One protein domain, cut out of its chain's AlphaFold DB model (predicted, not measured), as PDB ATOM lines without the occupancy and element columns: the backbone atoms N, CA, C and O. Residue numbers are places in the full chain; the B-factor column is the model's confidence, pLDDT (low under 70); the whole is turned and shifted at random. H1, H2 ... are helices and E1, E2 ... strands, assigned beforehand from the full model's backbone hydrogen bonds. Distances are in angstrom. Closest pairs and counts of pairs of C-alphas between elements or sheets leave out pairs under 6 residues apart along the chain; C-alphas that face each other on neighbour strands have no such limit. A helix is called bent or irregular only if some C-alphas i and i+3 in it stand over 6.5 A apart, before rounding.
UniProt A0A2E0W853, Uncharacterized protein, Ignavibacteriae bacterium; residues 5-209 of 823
ATOM      1  N   GLN A   5     205.415 227.078 195.363       94.44
ATOM      2  CA  GLN A   5     205.374 226.166 196.504       94.44
ATOM      3  C   GLN A   5     206.497 225.127 196.394       94.44
ATOM      4  O   GLN A   5     206.760 224.577 195.323       94.44
ATOM      5  N   LEU A   6     207.180 224.869 197.506       95.25
ATOM      6  CA  LEU A   6     208.240 223.872 197.591       95.25
ATOM      7  C   LEU A   6     207.679 222.485 197.895       95.25
ATOM      8  O   LEU A   6     206.603 222.329 198.468       95.25
ATOM      9  N   ILE A   7     208.450 221.464 197.522       94.12
ATOM     10  CA  ILE A   7     208.079 220.069 197.740       94.12
ATOM     11  C   ILE A   7     208.101 219.770 199.241       94.12
ATOM     12  O   ILE A   7     209.142 219.866 199.899       94.12
ATOM     13  N   SER A   8     206.951 219.344 199.756       91.06
ATOM     14  CA  SER A   8     206.795 218.848 201.118       91.06
ATOM     15  C   SER A   8     206.543 217.342 201.114       91.06
ATOM     16  O   SER A   8     205.772 216.828 200.302       91.06
ATOM     17  N   ARG A   9     207.177 216.628 202.043       89.75
ATOM     18  CA  ARG A   9     206.972 215.208 202.312       89.75
ATOM     19  C   ARG A   9     206.481 215.057 203.755       89.75
ATOM     20  O   ARG A   9     207.225 215.421 204.658       89.75
ATOM     21  N   PRO A  10     205.275 214.506 203.982       87.81
ATOM     22  CA  PRO A  10     204.786 214.251 205.331       87.81
ATOM     23  C   PRO A  10     205.761 213.359 206.105       87.81
ATOM     24  O   PRO A  10     206.102 212.269 205.632       87.81
ATOM     25  N   ILE A  11     206.192 213.812 207.278       90.25
ATOM     26  CA  ILE A  11     207.069 213.040 208.168       90.25
ATOM     27  C   ILE A  11     206.273 212.244 209.215       90.25
ATOM     28  O   ILE A  11     205.141 212.592 209.565       90.25
ATOM     29  N   LYS A  12     206.865 211.169 209.752       90.56
ATOM     30  CA  LYS A  12     206.300 210.465 210.912       90.56
ATOM     31  C   LYS A  12     206.426 211.354 212.156       90.56
ATOM     32  O   LYS A  12     207.460 211.986 212.352       90.56
ATOM     33  N   THR A  13     205.377 211.424 212.977       92.12
ATOM     34  CA  THR A  13     205.391 212.206 214.222       92.12
ATOM     35  C   THR A  13     204.332 211.749 215.223       92.12
ATOM     36  O   THR A  13     203.291 211.217 214.834       92.12
ATOM     37  N   ASN A  14     204.582 211.987 216.514       89.12
ATOM     38  CA  ASN A  14     203.621 211.794 217.604       89.12
ATOM     39  C   ASN A  14     202.746 213.039 217.882       89.12
ATOM     40  O   ASN A  14     201.820 212.960 218.683       89.12
ATOM     41  N   ALA A  15     203.007 214.175 217.226       85.00
ATOM     42  CA  ALA A  15     202.275 215.431 217.415       85.00
ATOM     43  C   ALA A  15     201.203 215.658 216.330       85.00
ATOM     44  O   ALA A  15     201.116 216.737 215.745       85.00
ATOM     45  N   LYS A  16     200.398 214.631 216.037       76.69
ATOM     46  CA  LYS A  16     199.304 214.703 215.055       76.69
ATOM     47  C   LYS A  16     197.944 214.766 215.754       76.69
ATOM     48  O   LYS A  16     197.691 213.995 216.677       76.69
ATOM     49  N   GLN A  17     197.060 215.643 215.279       66.25
ATOM     50  CA  GLN A  17     195.664 215.722 215.724       66.25
ATOM     51  C   GLN A  17     194.747 215.876 214.501       66.25
ATOM     52  O   GLN A  17     194.561 216.980 213.999       66.25
ATOM     53  N   GLY A  18     194.203 214.765 213.994       68.56
ATOM     54  CA  GLY A  18     193.480 214.759 212.712       68.56
ATOM     55  C   GLY A  18     194.368 215.261 211.564       68.56
ATOM     56  O   GLY A  18     195.531 214.856 211.460       68.56
ATOM     57  N   SER A  19     193.865 216.196 210.762       69.44
ATOM     58  CA  SER A  19     194.602 216.901 209.702       69.44
ATOM     59  C   SER A  19     195.713 217.840 210.195       69.44
ATOM     60  O   SER A  19     196.562 218.248 209.401       69.44
ATOM     61  N   TYR A  20     195.776 218.158 211.492       83.69
ATOM     62  CA  TYR A  20     196.817 219.027 212.040       83.69
ATOM     63  C   TYR A  20     198.126 218.264 212.202       83.69
ATOM     64  O   TYR A  20     198.194 217.238 212.890       83.69
ATOM     65  N   ARG A  21     199.194 218.812 211.622       87.19
ATOM     66  CA  ARG A  21     200.552 218.272 211.734       87.19
ATOM     67  C   ARG A  21     201.591 219.396 211.757       87.19
ATOM     68  O   ARG A  21     201.283 220.500 211.302       87.19
ATOM     69  N   PRO A  22     202.794 219.170 212.306       92.56
ATOM     70  CA  PRO A  22     203.822 220.200 212.425       92.56
ATOM     71  C   PRO A  22     204.500 220.446 211.064       92.56
ATOM     72  O   PRO A  22     205.616 219.992 210.815       92.56
ATOM     73  N   ALA A  23     203.801 221.167 210.180       94.19
ATOM     74  CA  ALA A  23     204.117 221.287 208.753       94.19
ATOM     75  C   ALA A  23     205.506 221.865 208.447       94.19
ATOM     76  O   ALA A  23     206.067 221.601 207.383       94.19
ATOM     77  N   PHE A  24     206.097 222.605 209.388       96.75
ATOM     78  CA  PHE A  24     207.480 223.068 209.290       96.75
ATOM     79  C   PHE A  24     208.453 221.917 208.990       96.75
ATOM     80  O   PHE A  24     209.330 222.058 208.146       96.75
ATOM     81  N   PHE A  25     208.285 220.750 209.613       96.75
ATOM     82  CA  PHE A  25     209.217 219.631 209.437       96.75
ATOM     83  C   PHE A  25     209.006 218.835 208.143       96.75
ATOM     84  O   PHE A  25     209.798 217.946 207.845       96.75
ATOM     85  N   ASP A  26     207.983 219.161 207.351       94.75
ATOM     86  CA  ASP A  26     207.681 218.431 206.120       94.75
ATOM     87  C   ASP A  26     208.482 218.914 204.911       94.75
ATOM     88  O   ASP A  26     208.324 218.359 203.824       94.75
ATOM     89  N   LEU A  27     209.303 219.963 205.016       95.94
ATOM     90  CA  LEU A  27     210.108 220.393 203.874       95.94
ATOM     91  C   LEU A  27     211.024 219.243 203.439       95.94
ATOM     92  O   LEU A  27     211.891 218.816 204.199       95.94
ATOM     93  N   ALA A  28     210.875 218.767 202.199       94.62
ATOM     94  CA  ALA A  28     211.609 217.588 201.732       94.62
ATOM     95  C   ALA A  28     213.135 217.776 201.813       94.62
ATOM     96  O   ALA A  28     213.866 216.820 202.062       94.62
ATOM     97  N   ALA A  29     213.608 219.019 201.673       94.50
ATOM     98  CA  ALA A  29     215.017 219.377 201.802       94.50
ATOM     99  C   ALA A  29     215.591 219.168 203.218       94.50
ATOM    100  O   ALA A  29     216.804 219.044 203.348       94.50
ATOM    101  N   PHE A  30     214.757 219.093 204.263       96.06
ATOM    102  CA  PHE A  30     215.214 218.736 205.611       96.06
ATOM    103  C   PHE A  30     215.552 217.249 205.752       96.06
ATOM    104  O   PHE A  30     216.223 216.883 206.712       96.06
ATOM    105  N   ASN A  31     215.131 216.404 204.803       94.62
ATOM    106  CA  ASN A  31     215.537 215.002 204.700       94.62
ATOM    107  C   ASN A  31     215.389 214.207 206.018       94.62
ATOM    108  O   ASN A  31     216.338 213.594 206.502       94.62
ATOM    109  N   LEU A  32     214.192 214.252 206.608       96.56
ATOM    110  CA  LEU A  32     213.878 213.604 207.883       96.56
ATOM    111  C   LEU A  32     213.144 212.274 207.700       96.56
ATOM    112  O   LEU A  32     212.349 212.113 206.768       96.56
ATOM    113  N   SER A  33     213.348 211.352 208.642       94.56
ATOM    114  CA  SER A  33     212.547 210.128 208.767       94.56
ATOM    115  C   SER A  33     211.411 210.263 209.791       94.56
ATOM    116  O   SER A  33     210.305 209.768 209.552       94.56
ATOM    117  N   ASN A  34     211.657 210.940 210.918       95.75
ATOM    118  CA  ASN A  34     210.732 211.031 212.052       95.75
ATOM    119  C   ASN A  34     210.996 212.287 212.901       95.75
ATOM    120  O   ASN A  34     212.142 212.725 213.013       95.75
ATOM    121  N   VAL A  35     209.953 212.833 213.535       96.75
ATOM    122  CA  VAL A  35     210.069 213.888 214.558       96.75
ATOM    123  C   VAL A  35     209.133 213.615 215.730       96.75
ATOM    124  O   VAL A  35     207.916 213.527 215.560       96.75
ATOM    125  N   GLU A  36     209.682 213.567 216.937       95.81
ATOM    126  CA  GLU A  36     208.935 213.338 218.173       95.81
ATOM    127  C   GLU A  36     208.988 214.559 219.086       95.81
ATOM    128  O   GLU A  36     210.015 215.224 219.221       95.81
ATOM    129  N   PHE A  37     207.853 214.859 219.713       94.25
ATOM    130  CA  PHE A  37     207.685 215.955 220.653       94.25
ATOM    131  C   PHE A  37     207.416 215.398 222.045       94.25
ATOM    132  O   PHE A  37     206.511 214.577 222.227       94.25
ATOM    133  N   HIS A  38     208.144 215.903 223.038       91.88
ATOM    134  CA  HIS A  38     207.922 215.575 224.445       91.88
ATOM    135  C   HIS A  38     207.797 216.836 225.290       91.88
ATOM    136  O   HIS A  38     208.019 217.967 224.840       91.88
ATOM    137  N   SER A  39     207.312 216.676 226.519       91.56
ATOM    138  CA  SER A  39     207.053 217.791 227.430       91.56
ATOM    139  C   SER A  39     207.287 217.388 228.868       91.56
ATOM    140  O   SER A  39     206.841 216.321 229.278       91.56
ATOM    141  N   ARG A  40     207.964 218.263 229.607       89.81
ATOM    142  CA  ARG A  40     208.283 218.104 231.029       89.81
ATOM    143  C   ARG A  40     207.812 219.340 231.778       89.81
ATOM    144  O   ARG A  40     208.149 220.451 231.361       89.81
ATOM    145  N   MET A  41     207.045 219.172 232.848       85.31
ATOM    146  CA  MET A  41     206.572 220.302 233.650       85.31
ATOM    147  C   MET A  41     207.687 220.794 234.583       85.31
ATOM    148  O   MET A  41     208.506 220.016 235.073       85.31
ATOM    149  N   PHE A  42     207.749 222.102 234.835       83.62
ATOM    150  CA  PHE A  42     208.797 222.700 235.669       83.62
ATOM    151  C   PHE A  42     208.686 222.310 237.144       83.62
ATOM    152  O   PHE A  42     209.708 222.170 237.812       83.62
ATOM    153  N   ASN A  43     207.462 222.129 237.640       73.31
ATOM    154  CA  ASN A  43     207.150 221.806 239.034       73.31
ATOM    155  C   ASN A  43     207.391 220.332 239.407       73.31
ATOM    156  O   ASN A  43     207.365 220.001 240.587       73.31
ATOM    157  N   GLU A  44     207.637 219.464 238.427       73.88
ATOM    158  CA  GLU A  44     207.922 218.039 238.638       73.88
ATOM    159  C   GLU A  44     209.435 217.757 238.723       73.88
ATOM    160  O   GLU A  44     209.847 216.619 238.920       73.88
ATOM    161  N   GLY A  45     210.286 218.785 238.581       66.94
ATOM    162  CA  GLY A  45     211.752 218.661 238.628       66.94
ATOM    163  C   GLY A  45     212.375 217.956 237.413       66.94
ATOM    164  O   GLY A  45     213.595 217.918 237.272       66.94
ATOM    165  N   GLU A  46     211.557 217.440 236.493       82.25
ATOM    166  CA  GLU A  46     212.022 216.686 235.327       82.25
ATOM    167  C   GLU A  46     212.697 217.569 234.267       82.25
ATOM    168  O   GLU A  46     213.547 217.093 233.521       82.25
ATOM    169  N   ALA A  47     212.348 218.857 234.189       86.75
ATOM    170  CA  ALA A  47     212.868 219.761 233.162       86.75
ATOM    171  C   ALA A  47     214.383 220.011 233.287       86.75
ATOM    172  O   ALA A  47     215.095 219.970 232.283       86.75
ATOM    173  N   GLU A  48     214.888 220.231 234.504       90.25
ATOM    174  CA  GLU A  48     216.329 220.363 234.758       90.25
ATOM    175  C   GLU A  48     217.064 219.059 234.449       90.25
ATOM    176  O   GLU A  48     218.051 219.058 233.715       90.25
ATOM    177  N   LEU A  49     216.540 217.933 234.947       88.69
ATOM    178  CA  LEU A  49     217.131 216.620 234.713       88.69
ATOM    179  C   LEU A  49     217.187 216.283 233.217       88.69
ATOM    180  O   LEU A  49     218.213 215.795 232.738       88.69
ATOM    181  N   ALA A  50     216.131 216.591 232.463       89.19
ATOM    182  CA  ALA A  50     216.096 216.437 231.012       89.19
ATOM    183  C   ALA A  50     217.160 217.316 230.337       89.19
ATOM    184  O   ALA A  50     217.984 216.829 229.557       89.19
ATOM    185  N   LEU A  51     217.239 218.595 230.717       91.06
ATOM    186  CA  LEU A  51     218.291 219.509 230.268       91.06
ATOM    187  C   LEU A  51     219.701 219.121 230.732       91.06
ATOM    188  O   LEU A  51     220.633 219.744 230.248       91.06
ATOM    189  N   LEU A  52     219.905 218.111 231.578       89.88
ATOM    190  CA  LEU A  52     221.236 217.617 231.962       89.88
ATOM    191  C   LEU A  52     221.567 216.240 231.374       89.88
ATOM    192  O   LEU A  52     222.701 216.001 230.955       89.88
ATOM    193  N   THR A  53     220.576 215.352 231.271       85.75
ATOM    194  CA  THR A  53     220.796 213.922 231.000       85.75
ATOM    195  C   THR A  53     220.142 213.397 229.721       85.75
ATOM    196  O   THR A  53     220.702 212.493 229.105       85.75
ATOM    197  N   GLU A  54     219.018 213.963 229.269       83.62
ATOM    198  CA  GLU A  54     218.338 213.481 228.059       83.62
ATOM    199  C   GLU A  54     219.109 213.872 226.785       83.62
ATOM    200  O   GLU A  54     219.760 214.922 226.719       83.62
ATOM    201  N   GLN A  55     219.018 213.019 225.763       89.69
ATOM    202  CA  GLN A  55     219.478 213.311 224.407       89.69
ATOM    203  C   GLN A  55     218.278 213.728 223.558       89.69
ATOM    204  O   GLN A  55     217.392 212.918 223.307       89.69
ATOM    205  N   PHE A  56     218.264 214.980 223.110       94.88
ATOM    206  CA  PHE A  56     217.247 215.546 222.225       94.88
ATOM    207  C   PHE A  56     217.914 216.390 221.135       94.88
ATOM    208  O   PHE A  56     219.027 216.896 221.309       94.88
ATOM    209  N   SER A  57     217.213 216.580 220.021       96.25
ATOM    210  CA  SER A  57     217.685 217.412 218.911       96.25
ATOM    211  C   SER A  57     217.451 218.892 219.158       96.25
ATOM    212  O   SER A  57     218.209 219.726 218.689       96.25
ATOM    213  N   PHE A  58     216.408 219.252 219.898       96.75
ATOM    214  CA  PHE A  58     216.133 220.642 220.229       96.75
ATOM    215  C   PHE A  58     215.290 220.749 221.490       96.75
ATOM    216  O   PHE A  58     214.580 219.814 221.856       96.75
ATOM    217  N   ALA A  59     215.344 221.902 222.145       95.94
ATOM    218  CA  ALA A  59     214.507 222.187 223.296       95.94
ATOM    219  C   ALA A  59     214.190 223.673 223.382       95.94
ATOM    220  O   ALA A  59     214.993 224.504 222.957       95.94
ATOM    221  N   TYR A  60     213.033 224.006 223.945       94.62
ATOM    222  CA  TYR A  60     212.659 225.376 224.276       94.62
ATOM    223  C   TYR A  60     211.758 225.414 225.515       94.62
ATOM    224  O   TYR A  60     210.991 224.489 225.792       94.62
ATOM    225  N   LEU A  61     211.866 226.505 226.268       91.00
ATOM    226  CA  LEU A  61     211.092 226.756 227.481       91.00
ATOM    227  C   LEU A  61     209.816 227.511 227.115       91.00
ATOM    228  O   LEU A  61     209.868 228.466 226.342       91.00
ATOM    229  N   ARG A  62     208.669 227.100 227.653       83.44
ATOM    230  CA  ARG A  62     207.397 227.780 227.406       83.44
ATOM    231  C   ARG A  62     206.489 227.670 228.619       83.44
ATOM    232  O   ARG A  62     206.161 226.557 229.013       83.44
ATOM    233  N   GLU A  63     205.993 228.812 229.094       82.56
ATOM    234  CA  GLU A  63     205.063 228.889 230.229       82.56
ATOM    235  C   GLU A  63     205.656 228.154 231.448       82.56
ATOM    236  O   GLU A  63     206.623 228.616 232.046       82.56
ATOM    237  N   ASP A  64     205.118 226.979 231.755       81.31
ATOM    238  CA  ASP A  64     205.411 226.121 232.896       81.31
ATOM    239  C   ASP A  64     206.109 224.802 232.517       81.31
ATOM    240  O   ASP A  64     206.134 223.861 233.314       81.31
ATOM    241  N   LYS A  65     206.643 224.694 231.295       89.12
ATOM    242  CA  LYS A  65     207.174 223.435 230.755       89.12
ATOM    243  C   LYS A  65     208.364 223.599 229.817       89.12
ATOM    244  O   LYS A  65     208.518 224.587 229.096       89.12
ATOM    245  N   LEU A  66     209.180 222.552 229.780       92.44
ATOM    246  CA  LEU A  66     210.203 222.314 228.772       92.44
ATOM    247  C   LEU A  66     209.580 221.481 227.653       92.44
ATOM    248  O   LEU A  66     209.012 220.419 227.909       92.44
ATOM    249  N   ARG A  67     209.697 221.946 226.410       94.31
ATOM    250  CA  ARG A  67     209.383 221.148 225.221       94.31
ATOM    251  C   ARG A  67     210.690 220.654 224.620       94.31
ATOM    252  O   ARG A  67     211.585 221.466 224.388       94.31
ATOM    253  N   THR A  68     210.778 219.361 224.332       95.06
ATOM    254  CA  THR A  68     211.905 218.769 223.603       95.06
ATOM    255  C   THR A  68     211.426 218.211 222.268       95.06
ATOM    256  O   THR A  68     210.273 217.791 222.128       95.06
ATOM    257  N   ILE A  69     212.308 218.264 221.274       96.75
ATOM    258  CA  ILE A  69     212.096 217.747 219.924       96.75
ATOM    259  C   ILE A  69     213.217 216.756 219.630       96.75
ATOM    260  O   ILE A  69     214.396 217.083 219.785       96.75
ATOM    261  N   HIS A  70     212.845 215.564 219.188       97.62
ATOM    262  CA  HIS A  70     213.752 214.529 218.712       97.62
ATOM    263  C   HIS A  70     213.532 214.402 217.209       97.62
ATOM    264  O   HIS A  70     212.492 213.914 216.778       97.62
ATOM    265  N   ALA A  71     214.466 214.914 216.414       97.56
ATOM    266  CA  ALA A  71     214.400 214.886 214.960       97.56
ATOM    267  C   ALA A  71     215.423 213.881 214.433       97.56
ATOM    268  O   ALA A  71     216.599 213.949 214.788       97.56
ATOM    269  N   TYR A  72     214.965 212.964 213.588       97.56
ATOM    270  CA  TYR A  72     215.781 211.893 213.030       97.56
ATOM    271  C   TYR A  72     216.009 212.143 211.543       97.56
ATOM    272  O   TYR A  72     215.060 212.426 210.801       97.56
ATOM    273  N   ASP A  73     217.259 212.033 211.105       95.69
ATOM    274  CA  ASP A  73     217.629 212.181 209.698       95.69
ATOM    275  C   ASP A  73     217.096 211.018 208.836       95.69
ATOM    276  O   ASP A  73     216.378 210.128 209.305       95.69
ATOM    277  N   SER A  74     217.421 211.016 207.543       93.19
ATOM    278  CA  SER A  74     216.980 209.969 206.615       93.19
ATOM    279  C   SER A  74     217.527 208.572 206.915       93.19
ATOM    280  O   SER A  74     216.972 207.592 206.417       93.19
ATOM    281  N   GLN A  75     218.596 208.476 207.704       94.81
ATOM    282  CA  GLN A  75     219.232 207.237 208.137       94.81
ATOM    283  C   GLN A  75     218.616 206.722 209.448       94.81
ATOM    284  O   GLN A  75     218.846 205.572 209.811       94.81
ATOM    285  N   GLY A  76     217.786 207.534 210.109       94.12
ATOM    286  CA  GLY A  76     217.180 207.215 211.399       94.12
ATOM    287  C   GLY A  76     218.049 207.617 212.589       94.12
ATOM    288  O   GLY A  76     217.729 207.240 213.715       94.12
ATOM    289  N   GLU A  77     219.114 208.389 212.363       96.31
ATOM    290  CA  GLU A  77     220.002 208.877 213.415       96.31
ATOM    291  C   GLU A  77     219.468 210.183 214.008       96.31
ATOM    292  O   GLU A  77     218.923 211.043 213.308       96.31
ATOM    293  N   LEU A  78     219.608 210.339 215.327       97.19
ATOM    294  CA  LEU A  78     219.144 211.531 216.034       97.19
ATOM    295  C   LEU A  78     220.028 212.732 215.671       97.19
ATOM    296  O   LEU A  78     221.230 212.730 215.940       97.19
ATOM    297  N   ILE A  79     219.424 213.797 215.142       97.38
ATOM    298  CA  ILE A  79     220.130 215.046 214.843       97.38
ATOM    299  C   ILE A  79     220.619 215.656 216.167       97.38
ATOM    300  O   ILE A  79     219.791 215.917 217.046       97.38
ATOM    301  N   PRO A  80     221.926 215.920 216.345       95.38
ATOM    302  CA  PRO A  80     222.446 216.505 217.576       95.38
ATOM    303  C   PRO A  80     221.948 217.936 217.817       95.38
ATOM    304  O   PRO A  80     221.805 218.722 216.878       95.38
ATOM    305  N   PHE A  81     221.810 218.326 219.088       94.75
ATOM    306  CA  PHE A  81     221.406 219.686 219.478       94.75
ATOM    307  C   PHE A  81     222.240 220.794 218.822       94.75
ATOM    308  O   PHE A  81     221.703 221.796 218.354       94.75
ATOM    309  N   SER A  82     223.557 220.601 218.738       92.44
ATOM    310  CA  SER A  82     224.483 221.559 218.122       92.44
ATOM    311  C   SER A  82     224.300 221.713 216.608       92.44
ATOM    312  O   SER A  82     224.770 222.697 216.039       92.44
ATOM    313  N   GLN A  83     223.634 220.762 215.952       95.19
ATOM    314  CA  GLN A  83     223.423 220.752 214.507       95.19
ATOM    315  C   GLN A  83     222.011 221.180 214.111       95.19
ATOM    316  O   GLN A  83     221.833 221.632 212.985       95.19
ATOM    317  N   PHE A  84     221.027 221.102 215.013       95.81
ATOM    318  CA  PHE A  84     219.616 221.355 214.703       95.81
ATOM    319  C   PHE A  84     219.381 222.694 213.997       95.81
ATOM    320  O   PHE A  84     218.820 222.730 212.906       95.81
ATOM    321  N   ASN A  85     219.866 223.795 214.571       94.56
ATOM    322  CA  ASN A  85     219.686 225.124 213.982       94.56
ATOM    323  C   ASN A  85     220.257 225.204 212.561       94.56
ATOM    324  O   ASN A  85     219.594 225.708 211.660       94.56
ATOM    325  N   ASN A  86     221.444 224.643 212.327       94.50
ATOM    326  CA  ASN A  86     222.054 224.632 210.999       94.50
ATOM    327  C   ASN A  86     221.285 223.721 210.031       94.50
ATOM    328  O   ASN A  86     221.027 224.121 208.900       94.50
ATOM    329  N   HIS A  87     220.866 222.537 210.484       95.75
ATOM    330  CA  HIS A  87     220.095 221.571 209.695       95.75
ATOM    331  C   HIS A  87     218.772 222.160 209.196       95.75
ATOM    332  O   HIS A  87     218.386 221.975 208.044       95.75
ATOM    333  N   PHE A  88     218.097 222.923 210.057       96.25
ATOM    334  CA  PHE A  88     216.811 223.552 209.765       96.25
ATOM    335  C   PHE A  88     216.923 225.002 209.286       96.25
ATOM    336  O   PHE A  88     215.900 225.663 209.139       96.25
ATOM    337  N   ASN A  89     218.134 225.510 209.027       96.25
ATOM    338  CA  ASN A  89     218.393 226.906 208.662       96.25
ATOM    339  C   ASN A  89     217.739 227.919 209.625       96.25
ATOM    340  O   ASN A  89     217.159 228.907 209.192       96.25
ATOM    341  N   ILE A  90     217.799 227.685 210.932       96.50
ATOM    342  CA  ILE A  90     217.254 228.571 211.965       96.50
ATOM    343  C   ILE A  90     218.400 229.364 212.594       96.50
ATOM    344  O   ILE A  90     219.392 228.795 213.043       96.50
ATOM    345  N   SER A  91     218.244 230.681 212.683       94.56
ATOM    346  CA  SER A  91     219.093 231.538 213.513       94.56
ATOM    347  C   SER A  91     218.299 232.056 214.698       94.56
ATOM    348  O   SER A  91     217.152 232.467 214.535       94.56
ATOM    349  N   ILE A  92     218.914 232.046 215.880       94.00
ATOM    350  CA  ILE A  92     218.344 232.609 217.102       94.00
ATOM    351  C   ILE A  92     219.374 233.569 217.687       94.00
ATOM    352  O   ILE A  92     220.466 233.155 218.074       94.00
ATOM    353  N   SER A  93     219.014 234.846 217.732       90.69
ATOM    354  CA  SER A  93     219.815 235.946 218.262       90.69
ATOM    355  C   SER A  93     218.931 236.768 219.194       90.69
ATOM    356  O   SER A  93     218.445 237.835 218.827       90.69
ATOM    357  N   SER A  94     218.676 236.229 220.386       88.88
ATOM    358  CA  SER A  94     217.763 236.814 221.367       88.88
ATOM    359  C   SER A  94     218.480 237.105 222.678       88.88
ATOM    360  O   SER A  94     219.260 236.276 223.150       88.88
ATOM    361  N   SER A  95     218.177 238.240 223.305       88.50
ATOM    362  CA  SER A  95     218.564 238.507 224.694       88.50
ATOM    363  C   SER A  95     217.680 237.756 225.702       88.50
ATOM    364  O   SER A  95     218.008 237.669 226.884       88.50
ATOM    365  N   ASN A  96     216.574 237.157 225.239       89.56
ATOM    366  CA  ASN A  96     215.616 236.435 226.067       89.56
ATOM    367  C   ASN A  96     215.220 235.082 225.441       89.56
ATOM    368  O   ASN A  96     214.318 234.965 224.598       89.56
ATOM    369  N   LEU A  97     215.877 234.010 225.894       91.12
ATOM    370  CA  LEU A  97     215.602 232.653 225.411       91.12
ATOM    371  C   LEU A  97     214.204 232.139 225.801       91.12
ATOM    372  O   LEU A  97     213.655 231.290 225.098       91.12
ATOM    373  N   PHE A  98     213.587 232.674 226.860       90.12
ATOM    374  CA  PHE A  98     212.213 232.319 227.229       90.12
ATOM    375  C   PHE A  98     211.203 232.850 226.216       90.12
ATOM    376  O   PHE A  98     210.381 232.101 225.685       90.12
ATOM    377  N   LYS A  99     211.334 234.136 225.878       89.38
ATOM    378  CA  LYS A  99     210.541 234.791 224.835       89.38
ATOM    379  C   LYS A  99     210.689 234.074 223.496       89.38
ATOM    380  O   LYS A  99     209.701 233.834 222.801       89.38
ATOM    381  N   SER A 100     211.907 233.632 223.187       90.62
ATOM    382  CA  SER A 100     212.195 232.830 221.992       90.62
ATOM    383  C   SER A 100     211.383 231.532 221.945       90.62
ATOM    384  O   SER A 100     210.887 231.149 220.884       90.62
ATOM    385  N   GLY A 101     211.151 230.884 223.089       90.31
ATOM    386  CA  GLY A 101     210.311 229.690 223.180       90.31
ATOM    387  C   GLY A 101     208.857 229.915 222.753       90.31
ATOM    388  O   GLY A 101     208.267 229.045 222.106       90.31
ATOM    389  N   LYS A 102     208.285 231.106 223.001       88.50
ATOM    390  CA  LYS A 102     206.949 231.490 222.498       88.50
ATOM    391  C   LYS A 102     206.909 231.453 220.969       88.50
ATOM    392  O   LYS A 102     205.975 230.891 220.392       88.50
ATOM    393  N   TYR A 103     207.922 232.014 220.317       92.69
ATOM    394  CA  TYR A 103     208.040 232.067 218.858       92.69
ATOM    395  C   TYR A 103     208.302 230.695 218.238       92.69
ATOM    396  O   TYR A 103     207.599 230.299 217.311       92.69
ATOM    397  N   LEU A 104     209.236 229.929 218.802       93.94
ATOM    398  CA  LEU A 104     209.543 228.566 218.357       93.94
ATOM    399  C   LEU A 104     208.305 227.672 218.452       93.94
ATOM    400  O   LEU A 104     207.988 226.932 217.523       93.94
ATOM    401  N   SER A 105     207.517 227.823 219.520       91.19
ATOM    402  CA  SER A 105     206.255 227.098 219.659       91.19
ATOM    403  C   SER A 105     205.213 227.462 218.597       91.19
ATOM    404  O   SER A 105     204.337 226.654 218.306       91.19
ATOM    405  N   ARG A 106     205.295 228.658 217.999       91.50
ATOM    406  CA  ARG A 106     204.419 229.077 216.899       91.50
ATOM    407  C   ARG A 106     204.845 228.465 215.564       91.50
ATOM    408  O   ARG A 106     203.975 228.184 214.745       91.50
ATOM    409  N   ILE A 107     206.145 228.242 215.372       95.00
ATOM    410  CA  ILE A 107     206.721 227.619 214.172       95.00
ATOM    411  C   ILE A 107     206.473 226.104 214.182       95.00
ATOM    412  O   ILE A 107     206.010 225.552 213.188       95.00
ATOM    413  N   PHE A 108     206.727 225.441 215.315       94.81
ATOM    414  CA  PHE A 108     206.718 223.975 215.419       94.81
ATOM    415  C   PHE A 108     205.366 223.352 215.785       94.81
ATOM    416  O   PHE A 108     205.271 222.129 215.882       94.81
ATOM    417  N   ARG A 109     204.327 224.154 216.046       90.06
ATOM    418  CA  ARG A 109     203.007 223.613 216.399       90.06
ATOM    419  C   ARG A 109     202.370 222.870 215.219       90.06
ATOM    420  O   ARG A 109     202.607 223.239 214.069       90.06
ATOM    421  N   PRO A 110     201.477 221.910 215.493       90.44
ATOM    422  CA  PRO A 110     200.587 221.382 214.477       90.44
ATOM    423  C   PRO A 110     199.697 222.480 213.881       90.44
ATOM    424  O   PRO A 110     199.129 223.290 214.613       90.44
ATOM    425  N   THR A 111     199.578 222.507 212.556       89.69
ATOM    426  CA  THR A 111     198.745 223.460 211.807       89.69
ATOM    427  C   THR A 111     197.923 222.726 210.756       89.69
ATOM    428  O   THR A 111     198.394 221.723 210.217       89.69
ATOM    429  N   ARG A 112     196.726 223.238 210.439       86.44
ATOM    430  CA  ARG A 112     195.867 222.682 209.379       86.44
ATOM    431  C   ARG A 112     196.412 222.984 207.981       86.44
ATOM    432  O   ARG A 112     196.511 222.082 207.159       86.44
ATOM    433  N   PHE A 113     196.801 224.236 207.733       92.88
ATOM    434  CA  PHE A 113     197.352 224.675 206.451       92.88
ATOM    435  C   PHE A 113     198.734 225.283 206.675       92.88
ATOM    436  O   PHE A 113     198.862 226.328 207.313       92.88
ATOM    437  N   GLY A 114     199.774 224.619 206.177       94.94
ATOM    438  CA  GLY A 114     201.151 225.087 206.291       94.94
ATOM    439  C   GLY A 114     202.015 224.533 205.169       94.94
ATOM    440  O   GLY A 114     201.908 223.354 204.831       94.94
ATOM    441  N   ALA A 115     202.849 225.382 204.574       96.00
ATOM    442  CA  ALA A 115     203.724 225.002 203.471       96.00
ATOM    443  C   ALA A 115     204.923 225.949 203.335       96.00
ATOM    444  O   ALA A 115     205.003 227.000 203.977       96.00
ATOM    445  N   PHE A 116     205.856 225.560 202.468       97.44
ATOM    446  CA  PHE A 116     207.026 226.355 202.125       97.44
ATOM    447  C   PHE A 116     206.906 226.945 200.725       97.44
ATOM    448  O   PHE A 116     206.424 226.281 199.809       97.44
ATOM    449  N   PHE A 117     207.408 228.162 200.548       97.06
ATOM    450  CA  PHE A 117     207.346 228.897 199.290       97.06
ATOM    451  C   PHE A 117     208.669 229.589 198.964       97.06
ATOM    452  O   PHE A 117     209.491 229.840 199.844       97.06
ATOM    453  N   LYS A 118     208.858 229.932 197.691       95.50
ATOM    454  CA  LYS A 118     209.873 230.878 197.208       95.50
ATOM    455  C   LYS A 118     209.203 232.051 196.510       95.50
ATOM    456  O   LYS A 118     208.140 231.872 195.921       95.50
ATOM    457  N   ASN A 119     209.892 233.192 196.502       94.50
ATOM    458  CA  ASN A 119     209.484 234.418 195.810       94.50
ATOM    459  C   ASN A 119     208.131 234.974 196.286       94.50
ATOM    460  O   ASN A 119     207.358 235.461 195.470       94.50
ATOM    461  N   ILE A 120     207.847 234.869 197.588       96.50
ATOM    462  CA  ILE A 120     206.705 235.560 198.200       96.50
ATOM    463  C   ILE A 120     207.014 237.056 198.208       96.50
ATOM    464  O   ILE A 120     208.061 237.463 198.720       96.50
ATOM    465  N   ASP A 121     206.114 237.849 197.639       96.19
ATOM    466  CA  ASP A 121     206.195 239.304 197.655       96.19
ATOM    467  C   ASP A 121     205.625 239.854 198.970       96.19
ATOM    468  O   ASP A 121     204.422 239.769 199.237       96.19
ATOM    469  N   VAL A 122     206.513 240.381 199.814       96.38
ATOM    470  CA  VAL A 122     206.177 240.924 201.133       96.38
ATOM    471  C   VAL A 122     206.337 242.438 201.111       96.38
ATOM    472  O   VAL A 122     207.452 242.944 200.977       96.38
ATOM    473  N   ASN A 123     205.242 243.158 201.341       96.00
ATOM    474  CA  ASN A 123     205.268 244.602 201.542       96.00
ATOM    475  C   ASN A 123     205.240 244.944 203.037       96.00
ATOM    476  O   ASN A 123     204.365 244.493 203.780       96.00
ATOM    477  N   ILE A 124     206.194 245.764 203.483       95.00
ATOM    478  CA  ILE A 124     206.219 246.301 204.845       95.00
ATOM    479  C   ILE A 124     205.584 247.691 204.826       95.00
ATOM    480  O   ILE A 124     206.240 248.693 204.521       95.00
ATOM    481  N   ASN A 125     204.313 247.759 205.205       92.81
ATOM    482  CA  ASN A 125     203.558 249.000 205.221       92.81
ATOM    483  C   ASN A 125     203.809 249.771 206.530       92.81
ATOM    484  O   ASN A 125     203.432 249.330 207.614       92.81
ATOM    485  N   ASN A 126     204.436 250.946 206.424       89.00
ATOM    486  CA  ASN A 126     204.718 251.843 207.556       89.00
ATOM    487  C   ASN A 126     203.812 253.087 207.580       89.00
ATOM    488  O   ASN A 126     204.046 254.003 208.366       89.00
ATOM    489  N   SER A 127     202.800 253.157 206.711       85.69
ATOM    490  CA  SER A 127     201.905 254.320 206.622       85.69
ATOM    491  C   SER A 127     200.937 254.431 207.803       85.69
ATOM    492  O   SER A 127     200.328 255.481 208.007       85.69
ATOM    493  N   ILE A 128     200.808 253.365 208.599       82.75
ATOM    494  CA  ILE A 128     199.838 253.254 209.685       82.75
ATOM    495  C   ILE A 128     200.581 253.042 211.002       82.75
ATOM    496  O   ILE A 128     201.451 252.171 211.067       82.75
ATOM    497  N   PRO A 129     200.257 253.808 212.063       84.12
ATOM    498  CA  PRO A 129     200.867 253.612 213.370       84.12
ATOM    499  C   PRO A 129     200.651 252.184 213.868       84.12
ATOM    500  O   PRO A 129     199.511 251.720 213.925       84.12
ATOM    501  N   ILE A 130     201.729 251.515 214.286       82.25
ATOM    502  CA  ILE A 130     201.666 250.119 214.737       82.25
ATOM    503  C   ILE A 130     200.700 249.919 215.909       82.25
ATOM    504  O   ILE A 130     200.021 248.904 215.961       82.25
ATOM    505  N   SER A 131     200.517 250.929 216.768       81.06
ATOM    506  CA  SER A 131     199.535 250.913 217.864       81.06
ATOM    507  C   SER A 131     198.097 250.621 217.424       81.06
ATOM    508  O   SER A 131     197.271 250.250 218.254       81.06
ATOM    509  N   LYS A 132     197.782 250.795 216.134       84.94
ATOM    510  CA  LYS A 132     196.458 250.547 215.554       84.94
ATOM    511  C   LYS A 132     196.333 249.223 214.806       84.94
ATOM    512  O   LYS A 132     195.222 248.879 214.419       84.94
ATOM    513  N   VAL A 133     197.444 248.542 214.539       87.69
ATOM    514  CA  VAL A 133     197.538 247.374 213.637       87.69
ATOM    515  C   VAL A 133     198.442 246.264 214.197       87.69
ATOM    516  O   VAL A 133     198.749 245.308 213.489       87.69
ATOM    517  N   ASP A 134     198.881 246.380 215.453       85.81
ATOM    518  CA  ASP A 134     199.743 245.400 216.121       85.81
ATOM    519  C   ASP A 134     199.097 244.008 216.111       85.81
ATOM    520  O   ASP A 134     197.894 243.857 216.344       85.81
ATOM    521  N   GLY A 135     199.894 242.996 215.779       85.06
ATOM    522  CA  GLY A 135     199.433 241.615 215.659       85.06
ATOM    523  C   GLY A 135     198.586 241.304 214.418       85.06
ATOM    524  O   GLY A 135     198.091 240.179 214.313       85.06
ATOM    525  N   LEU A 136     198.426 242.234 213.467       91.88
ATOM    526  CA  LEU A 136     197.636 242.029 212.248       91.88
ATOM    527  C   LEU A 136     198.489 242.085 210.968       91.88
ATOM    528  O   LEU A 136     199.495 242.784 210.871       91.88
ATOM    529  N   SER A 137     198.082 241.334 209.951       94.94
ATOM    530  CA  SER A 137     198.656 241.337 208.599       94.94
ATOM    531  C   SER A 137     197.541 241.217 207.556       94.94
ATOM    532  O   SER A 137     196.392 240.921 207.894       94.94
ATOM    533  N   VAL A 138     197.859 241.421 206.281       95.88
ATOM    534  CA  VAL A 138     196.947 241.098 205.168       95.88
ATOM    535  C   VAL A 138     197.638 240.087 204.272       95.88
ATOM    536  O   VAL A 138     198.829 240.226 204.016       95.88
ATOM    537  N   ILE A 139     196.924 239.062 203.820       96.75
ATOM    538  CA  ILE A 139     197.450 238.117 202.829       96.75
ATOM    539  C   ILE A 139     196.494 238.001 201.652       96.75
ATOM    540  O   ILE A 139     195.289 238.223 201.799       96.75
ATOM    541  N   SER A 140     197.017 237.641 200.485       96.94
ATOM    542  CA  SER A 140     196.176 237.481 199.306       96.94
ATOM    543  C   SER A 140     195.303 236.227 199.425       96.94
ATOM    544  O   SER A 140     195.709 235.197 199.977       96.94
ATOM    545  N   VAL A 141     194.082 236.294 198.886       96.94
ATOM    546  CA  VAL A 141     193.190 235.122 198.798       96.94
ATOM    547  C   VAL A 141     193.858 233.981 198.017       96.94
ATOM    548  O   VAL A 141     193.719 232.810 198.377       96.94
ATOM    549  N   ASP A 142     194.630 234.310 196.980       96.12
ATOM    550  CA  ASP A 142     195.357 233.330 196.168       96.12
ATOM    551  C   ASP A 142     196.434 232.591 196.974       96.12
ATOM    552  O   ASP A 142     196.571 231.366 196.845       96.12
ATOM    553  N   LEU A 143     197.151 233.291 197.860       96.69
ATOM    554  CA  LEU A 143     198.135 232.673 198.747       96.69
ATOM    555  C   LEU A 143     197.466 231.733 199.755       96.69
ATOM    556  O   LEU A 143     197.934 230.609 199.947       96.69
ATOM    557  N   ALA A 144     196.338 232.142 200.343       96.25
ATOM    558  CA  ALA A 144     195.563 231.292 201.250       96.25
ATOM    559  C   ALA A 144     195.077 230.000 200.563       96.25
ATOM    560  O   ALA A 144     195.200 228.905 201.123       96.25
ATOM    561  N   LYS A 145     194.607 230.099 199.313       95.50
ATOM    562  CA  LYS A 145     194.228 228.931 198.499       95.50
ATOM    563  C   LYS A 145     195.425 228.043 198.173       95.50
ATOM    564  O   LYS A 145     195.316 226.822 198.261       95.50
ATOM    565  N   SER A 146     196.573 228.646 197.863       94.50
ATOM    566  CA  SER A 146     197.826 227.933 197.571       94.50
ATOM    567  C   SER A 146     198.387 227.194 198.794       94.50
ATOM    568  O   SER A 146     199.024 226.155 198.651       94.50
ATOM    569  N   LEU A 147     198.109 227.680 200.008       93.25
ATOM    570  CA  LEU A 147     198.404 226.989 201.272       93.25
ATOM    571  C   LEU A 147     197.533 225.743 201.514       93.25
ATOM    572  O   LEU A 147     197.811 224.972 202.433       93.25
ATOM    573  N   GLY A 148     196.489 225.543 200.706       90.44
ATOM    574  CA  GLY A 148     195.542 224.436 200.816       90.44
ATOM    575  C   GLY A 148     194.159 224.840 201.326       90.44
ATOM    576  O   GLY A 148     193.253 224.006 201.305       90.44
ATOM    577  N   TYR A 149     193.942 226.101 201.730       93.00
ATOM    578  CA  TYR A 149     192.612 226.571 202.119       93.00
ATOM    579  C   TYR A 149     191.796 226.996 200.889       93.00
ATOM    580  O   TYR A 149     191.575 228.171 200.612       93.00
ATOM    581  N   THR A 150     191.357 226.005 200.112       90.56
ATOM    582  CA  THR A 150     190.735 226.191 198.787       90.56
ATOM    583  C   THR A 150     189.455 227.032 198.791       90.56
ATOM    584  O   THR A 150     189.111 227.617 197.763       90.56
ATOM    585  N   LYS A 151     188.768 227.115 199.936       91.19
ATOM    586  CA  LYS A 151     187.527 227.879 200.123       91.19
ATOM    587  C   LYS A 151     187.740 229.316 200.613       91.19
ATOM    588  O   LYS A 151     186.744 229.981 200.837       91.19
ATOM    589  N   ALA A 152     188.979 229.785 200.773       93.44
ATOM    590  CA  ALA A 152     189.252 231.125 201.291       93.44
ATOM    591  C   ALA A 152     188.520 232.228 200.497       93.44
ATOM    592  O   ALA A 152     188.659 232.311 199.268       93.44
ATOM    593  N   GLU A 153     187.788 233.088 201.209       94.56
ATOM    594  CA  GLU A 153     187.115 234.281 200.680       94.56
ATOM    595  C   GLU A 153     187.749 235.582 201.207       94.56
ATOM    596  O   GLU A 153     188.449 235.604 202.220       94.56
ATOM    597  N   ALA A 154     187.511 236.698 200.515       94.75
ATOM    598  CA  ALA A 154     187.941 238.013 200.983       94.75
ATOM    599  C   ALA A 154     187.227 238.402 202.293       94.75
ATOM    600  O   ALA A 154     186.046 238.109 202.483       94.75
ATOM    601  N   ASN A 155     187.931 239.128 203.164       92.44
ATOM    602  CA  ASN A 155     187.523 239.514 204.524       92.44
ATOM    603  C   ASN A 155     187.462 238.373 205.552       92.44
ATOM    604  O   ASN A 155     187.273 238.648 206.738       92.44
ATOM    605  N   GLU A 156     187.690 237.119 205.156       94.44
ATOM    606  CA  GLU A 156     188.003 236.073 206.129       94.44
ATOM    607  C   GLU A 156     189.281 236.418 206.895       94.44
ATOM    608  O   GLU A 156     190.115 237.209 206.445       94.44
ATOM    609  N   SER A 157     189.443 235.824 208.074       93.81
ATOM    610  CA  SER A 157     190.663 236.004 208.844       93.81
ATOM    611  C   SER A 157     191.184 234.685 209.384       93.81
ATOM    612  O   SER A 157     190.447 233.711 209.556       93.81
ATOM    613  N   ALA A 158     192.486 234.645 209.622       94.44
ATOM    614  CA  ALA A 158     193.171 233.466 210.104       94.44
ATOM    615  C   ALA A 158     194.272 233.851 211.080       94.44
ATOM    616  O   ALA A 158     194.932 234.878 210.933       94.44
ATOM    617  N   GLN A 159     194.531 232.973 212.037       94.56
ATOM    618  CA  GLN A 159     195.805 232.948 212.733       94.56
ATOM    619  C   GLN A 159     196.927 232.759 211.708       94.56
ATOM    620  O   GLN A 159     196.887 231.815 210.925       94.56
ATOM    621  N   PHE A 160     197.929 233.631 211.742       95.81
ATOM    622  CA  PHE A 160     198.999 233.696 210.755       95.81
ATOM    623  C   PHE A 160     200.366 233.424 211.381       95.81
ATOM    624  O   PHE A 160     200.641 233.801 212.530       95.81
ATOM    625  N   THR A 161     201.212 232.752 210.612       97.38
ATOM    626  CA  THR A 161     202.635 232.572 210.877       97.38
ATOM    627  C   THR A 161     203.371 232.695 209.550       97.38
ATOM    628  O   THR A 161     203.064 231.950 208.622       97.38
ATOM    629  N   MET A 162     204.371 233.567 209.480       97.88
ATOM    630  CA  MET A 162     205.330 233.610 208.376       97.88
ATOM    631  C   MET A 162     206.743 233.667 208.941       97.88
ATOM    632  O   MET A 162     207.064 234.547 209.735       97.88
ATOM    633  N   PHE A 163     207.589 232.726 208.540       98.00
ATOM    634  CA  PHE A 163     208.959 232.602 209.015       98.00
ATOM    635  C   PHE A 163     209.922 232.611 207.828       98.00
ATOM    636  O   PHE A 163     209.836 231.761 206.940       98.00
ATOM    637  N   TYR A 164     210.794 233.617 207.787       97.31
ATOM    638  CA  TYR A 164     211.654 233.919 206.641       97.31
ATOM    639  C   TYR A 164     212.949 234.615 207.087       97.31
ATOM    640  O   TYR A 164     213.224 234.744 208.285       97.31
ATOM    641  N   LYS A 165     213.767 235.052 206.125       96.31
ATOM    642  CA  LYS A 165     215.112 235.590 206.375       96.31
ATOM    643  C   LYS A 165     215.178 236.846 207.242       96.31
ATOM    644  O   LYS A 165     216.196 237.060 207.895       96.31
ATOM    645  N   GLU A 166     214.135 237.675 207.272       95.19
ATOM    646  CA  GLU A 166     214.139 238.872 208.131       95.19
ATOM    647  C   GLU A 166     213.633 238.575 209.546       95.19
ATOM    648  O   GLU A 166     214.053 239.247 210.490       95.19
ATOM    649  N   GLY A 167     212.800 237.545 209.716       96.38
ATOM    650  CA  GLY A 167     212.359 237.089 211.025       96.38
ATOM    651  C   GLY A 167     211.062 236.284 211.012       96.38
ATOM    652  O   GLY A 167     210.664 235.701 209.998       96.38
ATOM    653  N   LEU A 168     210.393 236.266 212.164       97.06
ATOM    654  CA  LEU A 168     209.067 235.677 212.344       97.06
ATOM    655  C   LEU A 168     207.985 236.762 212.412       97.06
ATOM    656  O   LEU A 168     208.000 237.599 213.310       97.06
ATOM    657  N   VAL A 169     206.984 236.674 211.542       96.06
ATOM    658  CA  VAL A 169     205.703 237.375 211.686       96.06
ATOM    659  C   VAL A 169     204.699 236.413 212.306       96.06
ATOM    660  O   VAL A 169     204.522 235.282 211.843       96.06
ATOM    661  N   LYS A 170     204.044 236.848 213.383       92.50
ATOM    662  CA  LYS A 170     203.019 236.071 214.084       92.50
ATOM    663  C   LYS A 170     201.891 236.975 214.561       92.50
ATOM    664  O   LYS A 170     202.142 238.076 215.028       92.50
ATOM    665  N   GLY A 171     200.676 236.452 214.515       92.62
ATOM    666  CA  GLY A 171     199.472 237.179 214.896       92.62
ATOM    667  C   GLY A 171     198.305 236.637 214.093       92.62
ATOM    668  O   GLY A 171     198.212 235.422 213.874       92.62
ATOM    669  N   HIS A 172     197.441 237.525 213.632       94.50
ATOM    670  CA  HIS A 172     196.345 237.226 212.725       94.50
ATOM    671  C   HIS A 172     196.558 237.902 211.368       94.50
ATOM    672  O   HIS A 172     197.353 238.826 211.219       94.50
ATOM    673  N   CYS A 173     195.838 237.434 210.358       95.19
ATOM    674  CA  CYS A 173     195.770 238.066 209.054       95.19
ATOM    675  C   CYS A 173     194.329 238.147 208.559       95.19
ATOM    676  O   CYS A 173     193.502 237.319 208.942       95.19
ATOM    677  N   VAL A 174     194.051 239.131 207.709       95.56
ATOM    678  CA  VAL A 174     192.811 239.245 206.930       95.56
ATOM    679  C   VAL A 174     193.115 238.893 205.478       95.56
ATOM    680  O   VAL A 174     194.161 239.280 204.953       95.56
ATOM    681  N   PHE A 175     192.218 238.168 204.821       96.50
ATOM    682  CA  PHE A 175     192.365 237.825 203.411       96.50
ATOM    683  C   PHE A 175     191.839 238.949 202.531       96.50
ATOM    684  O   PHE A 175     190.740 239.464 202.752       96.50
ATOM    685  N   SER A 176     192.612 239.315 201.514       96.00
ATOM    686  CA  SER A 176     192.243 240.357 200.565       96.00
ATOM    687  C   SER A 176     192.414 239.903 199.123       96.00
ATOM    688  O   SER A 176     193.374 239.223 198.768       96.00
ATOM    689  N   ASP A 177     191.464 240.306 198.292       95.00
ATOM    690  CA  ASP A 177     191.495 240.218 196.834       95.00
ATOM    691  C   ASP A 177     191.937 241.539 196.171       95.00
ATOM    692  O   ASP A 177     191.971 241.632 194.946       95.00
ATOM    693  N   LYS A 178     192.276 242.565 196.968       94.12
ATOM    694  CA  LYS A 178     192.614 243.920 196.496       94.12
ATOM    695  C   LYS A 178     194.108 244.229 196.483       94.12
ATOM    696  O   LYS A 178     194.513 245.171 195.804       94.12
ATOM    697  N   ILE A 179     194.902 243.500 197.265       95.06
ATOM    698  CA  ILE A 179     196.329 243.784 197.430       95.06
ATOM    699  C   ILE A 179     197.129 243.329 196.205       95.06
ATOM    700  O   ILE A 179     196.808 242.307 195.601       95.06
ATOM    701  N   GLU A 180     198.171 244.080 195.839       94.12
ATOM    702  CA  GLU A 180     199.087 243.703 194.741       94.12
ATOM    703  C   GLU A 180     200.225 242.779 195.195       94.12
ATOM    704  O   GLU A 180     200.908 242.188 194.359       94.12
ATOM    705  N   HIS A 181     200.386 242.617 196.508       95.25
ATOM    706  CA  HIS A 181     201.396 241.774 197.142       95.25
ATOM    707  C   HIS A 181     200.812 240.446 197.627       95.25
ATOM    708  O   HIS A 181     199.597 240.288 197.762       95.25
ATOM    709  N   ASP A 182     201.679 239.500 197.979       96.81
ATOM    710  CA  ASP A 182     201.248 238.235 198.577       96.81
ATOM    711  C   ASP A 182     200.951 238.401 200.073       96.81
ATOM    712  O   ASP A 182     199.989 237.826 200.596       96.81
ATOM    713  N   VAL A 183     201.776 239.200 200.760       97.31
ATOM    714  CA  VAL A 183     201.673 239.483 202.196       97.31
ATOM    715  C   VAL A 183     201.967 240.957 202.467       97.31
ATOM    716  O   VAL A 183     202.947 241.512 201.980       97.31
ATOM    717  N   ILE A 184     201.158 241.569 203.326       96.31
ATOM    718  CA  ILE A 184     201.387 242.898 203.890       96.31
ATOM    719  C   ILE A 184     201.613 242.760 205.387       96.31
ATOM    720  O   ILE A 184     200.761 242.246 206.118       96.31
ATOM    721  N   VAL A 185     202.755 243.267 205.839       95.69
ATOM    722  CA  VAL A 185     203.131 243.353 207.251       95.69
ATOM    723  C   VAL A 185     203.115 244.820 207.657       95.69
ATOM    724  O   VAL A 185     203.787 245.643 207.039       95.69
ATOM    725  N   TYR A 186     202.366 245.165 208.702       92.31
ATOM    726  CA  TYR A 186     202.318 246.544 209.180       92.31
ATOM    727  C   TYR A 186     203.459 246.826 210.158       92.31
ATOM    728  O   TYR A 186     203.458 246.309 211.271       92.31
ATOM    729  N   GLY A 187     204.410 247.670 209.766       89.19
ATOM    730  CA  GLY A 187     205.553 248.041 210.601       89.19
ATOM    731  C   GLY A 187     206.624 246.950 210.721       89.19
ATOM    732  O   GLY A 187     206.337 245.760 210.851       89.19
ATOM    733  N   LYS A 188     207.897 247.359 210.736       88.25
ATOM    734  CA  LYS A 188     209.022 246.423 210.935       88.25
ATOM    735  C   LYS A 188     209.016 245.756 212.311       88.25
ATOM    736  O   LYS A 188     209.460 244.620 212.426       88.25
ATOM    737  N   ASP A 189     208.461 246.411 213.328       85.94
ATOM    738  CA  ASP A 189     208.437 245.899 214.708       85.94
ATOM    739  C   ASP A 189     207.518 244.667 214.882       85.94
ATOM    740  O   ASP A 189     207.634 243.903 215.852       85.94
ATOM    741  N   ASN A 190     206.628 244.416 213.914       88.75
ATOM    742  CA  ASN A 190     205.842 243.183 213.841       88.75
ATOM    743  C   ASN A 190     206.670 241.964 213.393       88.75
ATOM    744  O   ASN A 190     206.250 240.824 213.608       88.75
ATOM    745  N   ILE A 191     207.870 242.183 212.845       93.81
ATOM    746  CA  ILE A 191     208.817 241.132 212.474       93.81
ATOM    747  C   ILE A 191     209.743 240.869 213.665       93.81
ATOM    748  O   ILE A 191     210.586 241.689 214.028       93.81
ATOM    749  N   LYS A 192     209.608 239.693 214.280       94.00
ATOM    750  CA  LYS A 192     210.450 239.252 215.402       94.00
ATOM    751  C   LYS A 192     211.792 238.778 214.858       94.00
ATOM    752  O   LYS A 192     211.976 237.602 214.541       94.00
ATOM    753  N   SER A 193     212.693 239.738 214.660       92.88
ATOM    754  CA  SER A 193     214.003 239.535 214.033       92.88
ATOM    755  C   SER A 193     214.984 238.728 214.892       92.88
ATOM    756  O   SER A 193     216.007 238.276 214.379       92.88
ATOM    757  N   GLU A 194     214.665 238.480 216.169       90.94
ATOM    758  CA  GLU A 194     215.464 237.624 217.050       90.94
ATOM    759  C   GLU A 194     215.464 236.142 216.642       90.94
ATOM    760  O   GLU A 194     216.331 235.388 217.086       90.94
ATOM    761  N   ILE A 195     214.527 235.708 215.789       94.19
ATOM    762  CA  ILE A 195     214.522 234.364 215.199       94.19
ATOM    763  C   ILE A 195     214.320 234.480 213.695       94.19
ATOM    764  O   ILE A 195     213.326 235.051 213.255       94.19
ATOM    765  N   LYS A 196     215.224 233.894 212.907       96.25
ATOM    766  CA  LYS A 196     215.225 233.987 211.438       96.25
ATOM    767  C   LYS A 196     215.309 232.621 210.784       96.25
ATOM    768  O   LYS A 196     215.948 231.710 211.315       96.25
ATOM    769  N   PHE A 197     214.708 232.510 209.608       96.38
ATOM    770  CA  PHE A 197     214.889 231.367 208.728       96.38
ATOM    771  C   PHE A 197     215.945 231.731 207.682       96.38
ATOM    772  O   PHE A 197     215.662 232.458 206.736       96.38
ATOM    773  N   ASN A 198     217.173 231.246 207.859       92.19
ATOM    774  CA  ASN A 198     218.341 231.465 206.996       92.19
ATOM    775  C   ASN A 198     218.237 230.699 205.661       92.19
ATOM    776  O   ASN A 198     219.176 230.044 205.215       92.19
ATOM    777  N   SER A 199     217.070 230.751 205.032       89.81
ATOM    778  CA  SER A 199     216.789 230.224 203.706       89.81
ATOM    779  C   SER A 199     216.202 231.351 202.862       89.81
ATOM    780  O   SER A 199     215.518 232.229 203.377       89.81
ATOM    781  N   GLU A 200     216.377 231.287 201.543       91.12
ATOM    782  CA  GLU A 200     215.606 232.129 200.609       91.12
ATOM    783  C   GLU A 200     214.137 231.677 200.480       91.12
ATOM    784  O   GLU A 200     213.383 232.183 199.649       91.12
ATOM    785  N   SER A 201     213.732 230.683 201.271       95.00
ATOM    786  CA  SER A 201     212.372 230.159 201.318       95.00
ATOM    787  C   SER A 201     211.589 230.798 202.466       95.00
ATOM    788  O   SER A 201     212.158 231.249 203.457       95.00
ATOM    789  N   PHE A 202     210.270 230.767 202.359       97.56
ATOM    790  CA  PHE A 202     209.335 231.217 203.379       97.56
ATOM    791  C   PHE A 202     208.577 230.006 203.903       97.56
ATOM    792  O   PHE A 202     208.071 229.220 203.106       97.56
ATOM    793  N   TYR A 203     208.461 229.865 205.218       97.94
ATOM    794  CA  TYR A 203     207.458 228.993 205.822       97.94
ATOM    795  C   TYR A 203     206.227 229.827 206.159       97.94
ATOM    796  O   TYR A 203     206.343 230.817 206.881       97.94
ATOM    797  N   LEU A 204     205.062 229.431 205.654       97.88
ATOM    798  CA  LEU A 204     203.790 230.076 205.960       97.88
ATOM    799  C   LEU A 204     202.817 229.053 206.534       97.88
ATOM    800  O   LEU A 204     202.747 227.919 206.059       97.88
ATOM    801  N   ALA A 205     202.041 229.471 207.527       96.94
ATOM    802  CA  ALA A 205     200.926 228.692 208.038       96.94
ATOM    803  C   ALA A 205     199.740 229.590 208.392       96.94
ATOM    804  O   ALA A 205     199.912 230.669 208.970       96.94
ATOM    805  N   ILE A 206     198.540 229.105 208.072       95.12
ATOM    806  CA  ILE A 206     197.274 229.752 208.402       95.12
ATOM    807  C   ILE A 206     196.330 228.788 209.113       95.12
ATOM    808  O   ILE A 206     196.285 227.585 208.847       95.12
ATOM    809  N   GLU A 207     195.548 229.344 210.022       91.81
ATOM    810  CA  GLU A 207     194.493 228.640 210.735       91.81
ATOM    811  C   GLU A 207     193.260 229.555 210.770       91.81
ATOM    812  O   GLU A 207     193.248 230.518 211.542       91.81
ATOM    813  N   PRO A 208     192.272 229.325 209.880       90.31
ATOM    814  CA  PRO A 208     191.091 230.172 209.766       90.31
ATOM    815  C   PRO A 208     190.393 230.347 211.113       90.31
ATOM    816  O   PRO A 208     190.129 229.377 211.827       90.31
ATOM    817  N   THR A 209     190.107 231.594 211.471       88.88
ATOM    818  CA  THR A 209     189.266 231.894 212.628       88.88
ATOM    819  C   THR A 209     187.806 231.774 212.233       88.88
ATOM    820  O   THR A 209     187.468 231.952 211.066       88.88
TER     821      THR A 209
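AT A GLANCE: This is residues 5 to 209 of the 823 residues of an uncharacterized protein of Ignavibacteriae bacterium (UniProt A0A2E0W853). Two lobes lie end to end along the longest axis: a strongly twisted, curled, open sheet of seven strands with H5 packed at it, and a smaller three-stranded sheet with H2 over one face and H4 over the other. H4 and the short H1 lie between the two sheets, and a small pair of strands, E4 with E11, also links the lobes. The printed part has 205 residues with five named helices and twelve named strands, in the order H1 E1 H2 E2 E3 H3 E4 H4 E5 E6 E7 H5 E8 E9 E10 E11 E12; its class is mixed, helices and strands. The large sheet runs E5 E12 E8 E9 E7 E10 E6 and is mixed, while E1 E3 E2 and the pair E4 E11 are antiparallel. The whole is compact, with a radius of gyration of the C-alphas of 17.3 A, yet elongated, spanning 53 by 35 by 29 A.

IN THESE COORDINATES: Residues 5 to 22 hold no named element; residues 12 to 13 pair with residues 34 to 35 of E1, parallel. H1 is residues 23 to 26, with C-alpha 23 at (204.117, 221.287, 208.753). E1 is residues 32 to 41, 27.6 A long, and H2 residues 46 to 53. E2, residues 58 to 62, and E3, residues 65 to 73 and 26.1 A long, form a hairpin. H3 is residues 81 to 87 and E4 residues 90 to 92. H4, residues 97 to 108, is 15.9 A long and begins at C-alpha 97 (215.602, 232.653, 225.411). E5 is residues 113 to 118, E6 122 to 125, E7 136 to 140 and H5 141 to 146. The hairpin of E8, residues 157 to 163, and E9, residues 168 to 176 and 21.1 A long, follows; E9 bends by 80 degrees at residue 171. E10 is residues 183 to 186, E11 195 to 197, and E12 201 to 208, 22.9 A long, ending at C-alpha 208 (191.091, 230.172, 209.766).

HOW THE PARTS SIT: In the large sheet E5 and E6 are the edge strands. E5 and E12 are antiparallel, with N 117 and O 202 at 2.8 A; E12 and E8 are antiparallel, with N 163 and O 203 at 2.8 A. E8 and E9 are antiparallel, with N 162 and O 169 at 2.9 A, and E9 and E7 parallel, with N 137 and O 172 at 2.9 A. E7 and E10 are antiparallel, with N 184 and O 138 at 2.8 A, and E10 and E6 parallel, with N 125 and O 185 at 2.8 A. H5 is on this sheet at a height of 6.1 A, over none of its strands; the closest C-alphas of H5 and E9 are those of Val 141 and Phe 175, 5.4 A apart. H1 is on the opposite face at 7.5 A, only just over E5, where 3 of its C-alphas fall. H4 only grazes this sheet, with residues 103 to 107. H4 touches H1 with residues 107 to 108 alone, the closest C-alphas being those of Phe 24 and Phe 108, 6.2 A apart. H4 is on the sheet E1 E3 E2 at a height of 7.7 A, over E3 and E2; the C-alphas of Tyr 60 and Gly 101 come to 5.0 A. H2 is on the opposite face at 9.4 A, running along the strands at 20 degrees to E3 on the local plane. E1 and E3 are antiparallel, with N 36 and O 70 at 2.8 A, and so are E3 and E2, with N 69 and O 58 at 2.8 A. H3 stands at this sheet's level and is irregular: C-alphas 82 and 85 are 7.3 A apart. E4 and E11 are antiparallel, with N 91 and O 196 at 2.9 A. Every O i to N i+4 pair is within hydrogen-bond range in H2 and H5, against 6 of 8 in H4 and 1 of 3 in H3, where 3 of 4 O i to N i+3 pairs are; H1 is too short for an i+4 pair.

THE WHOLE: The C-alphas farthest apart are those of Thr 53 and Lys 178, at 53.7 A. The printed part has no cut, and no link is long. The mean pLDDT of the printed part is 92.1; residues 17 to 19 and residue 45 are under 70.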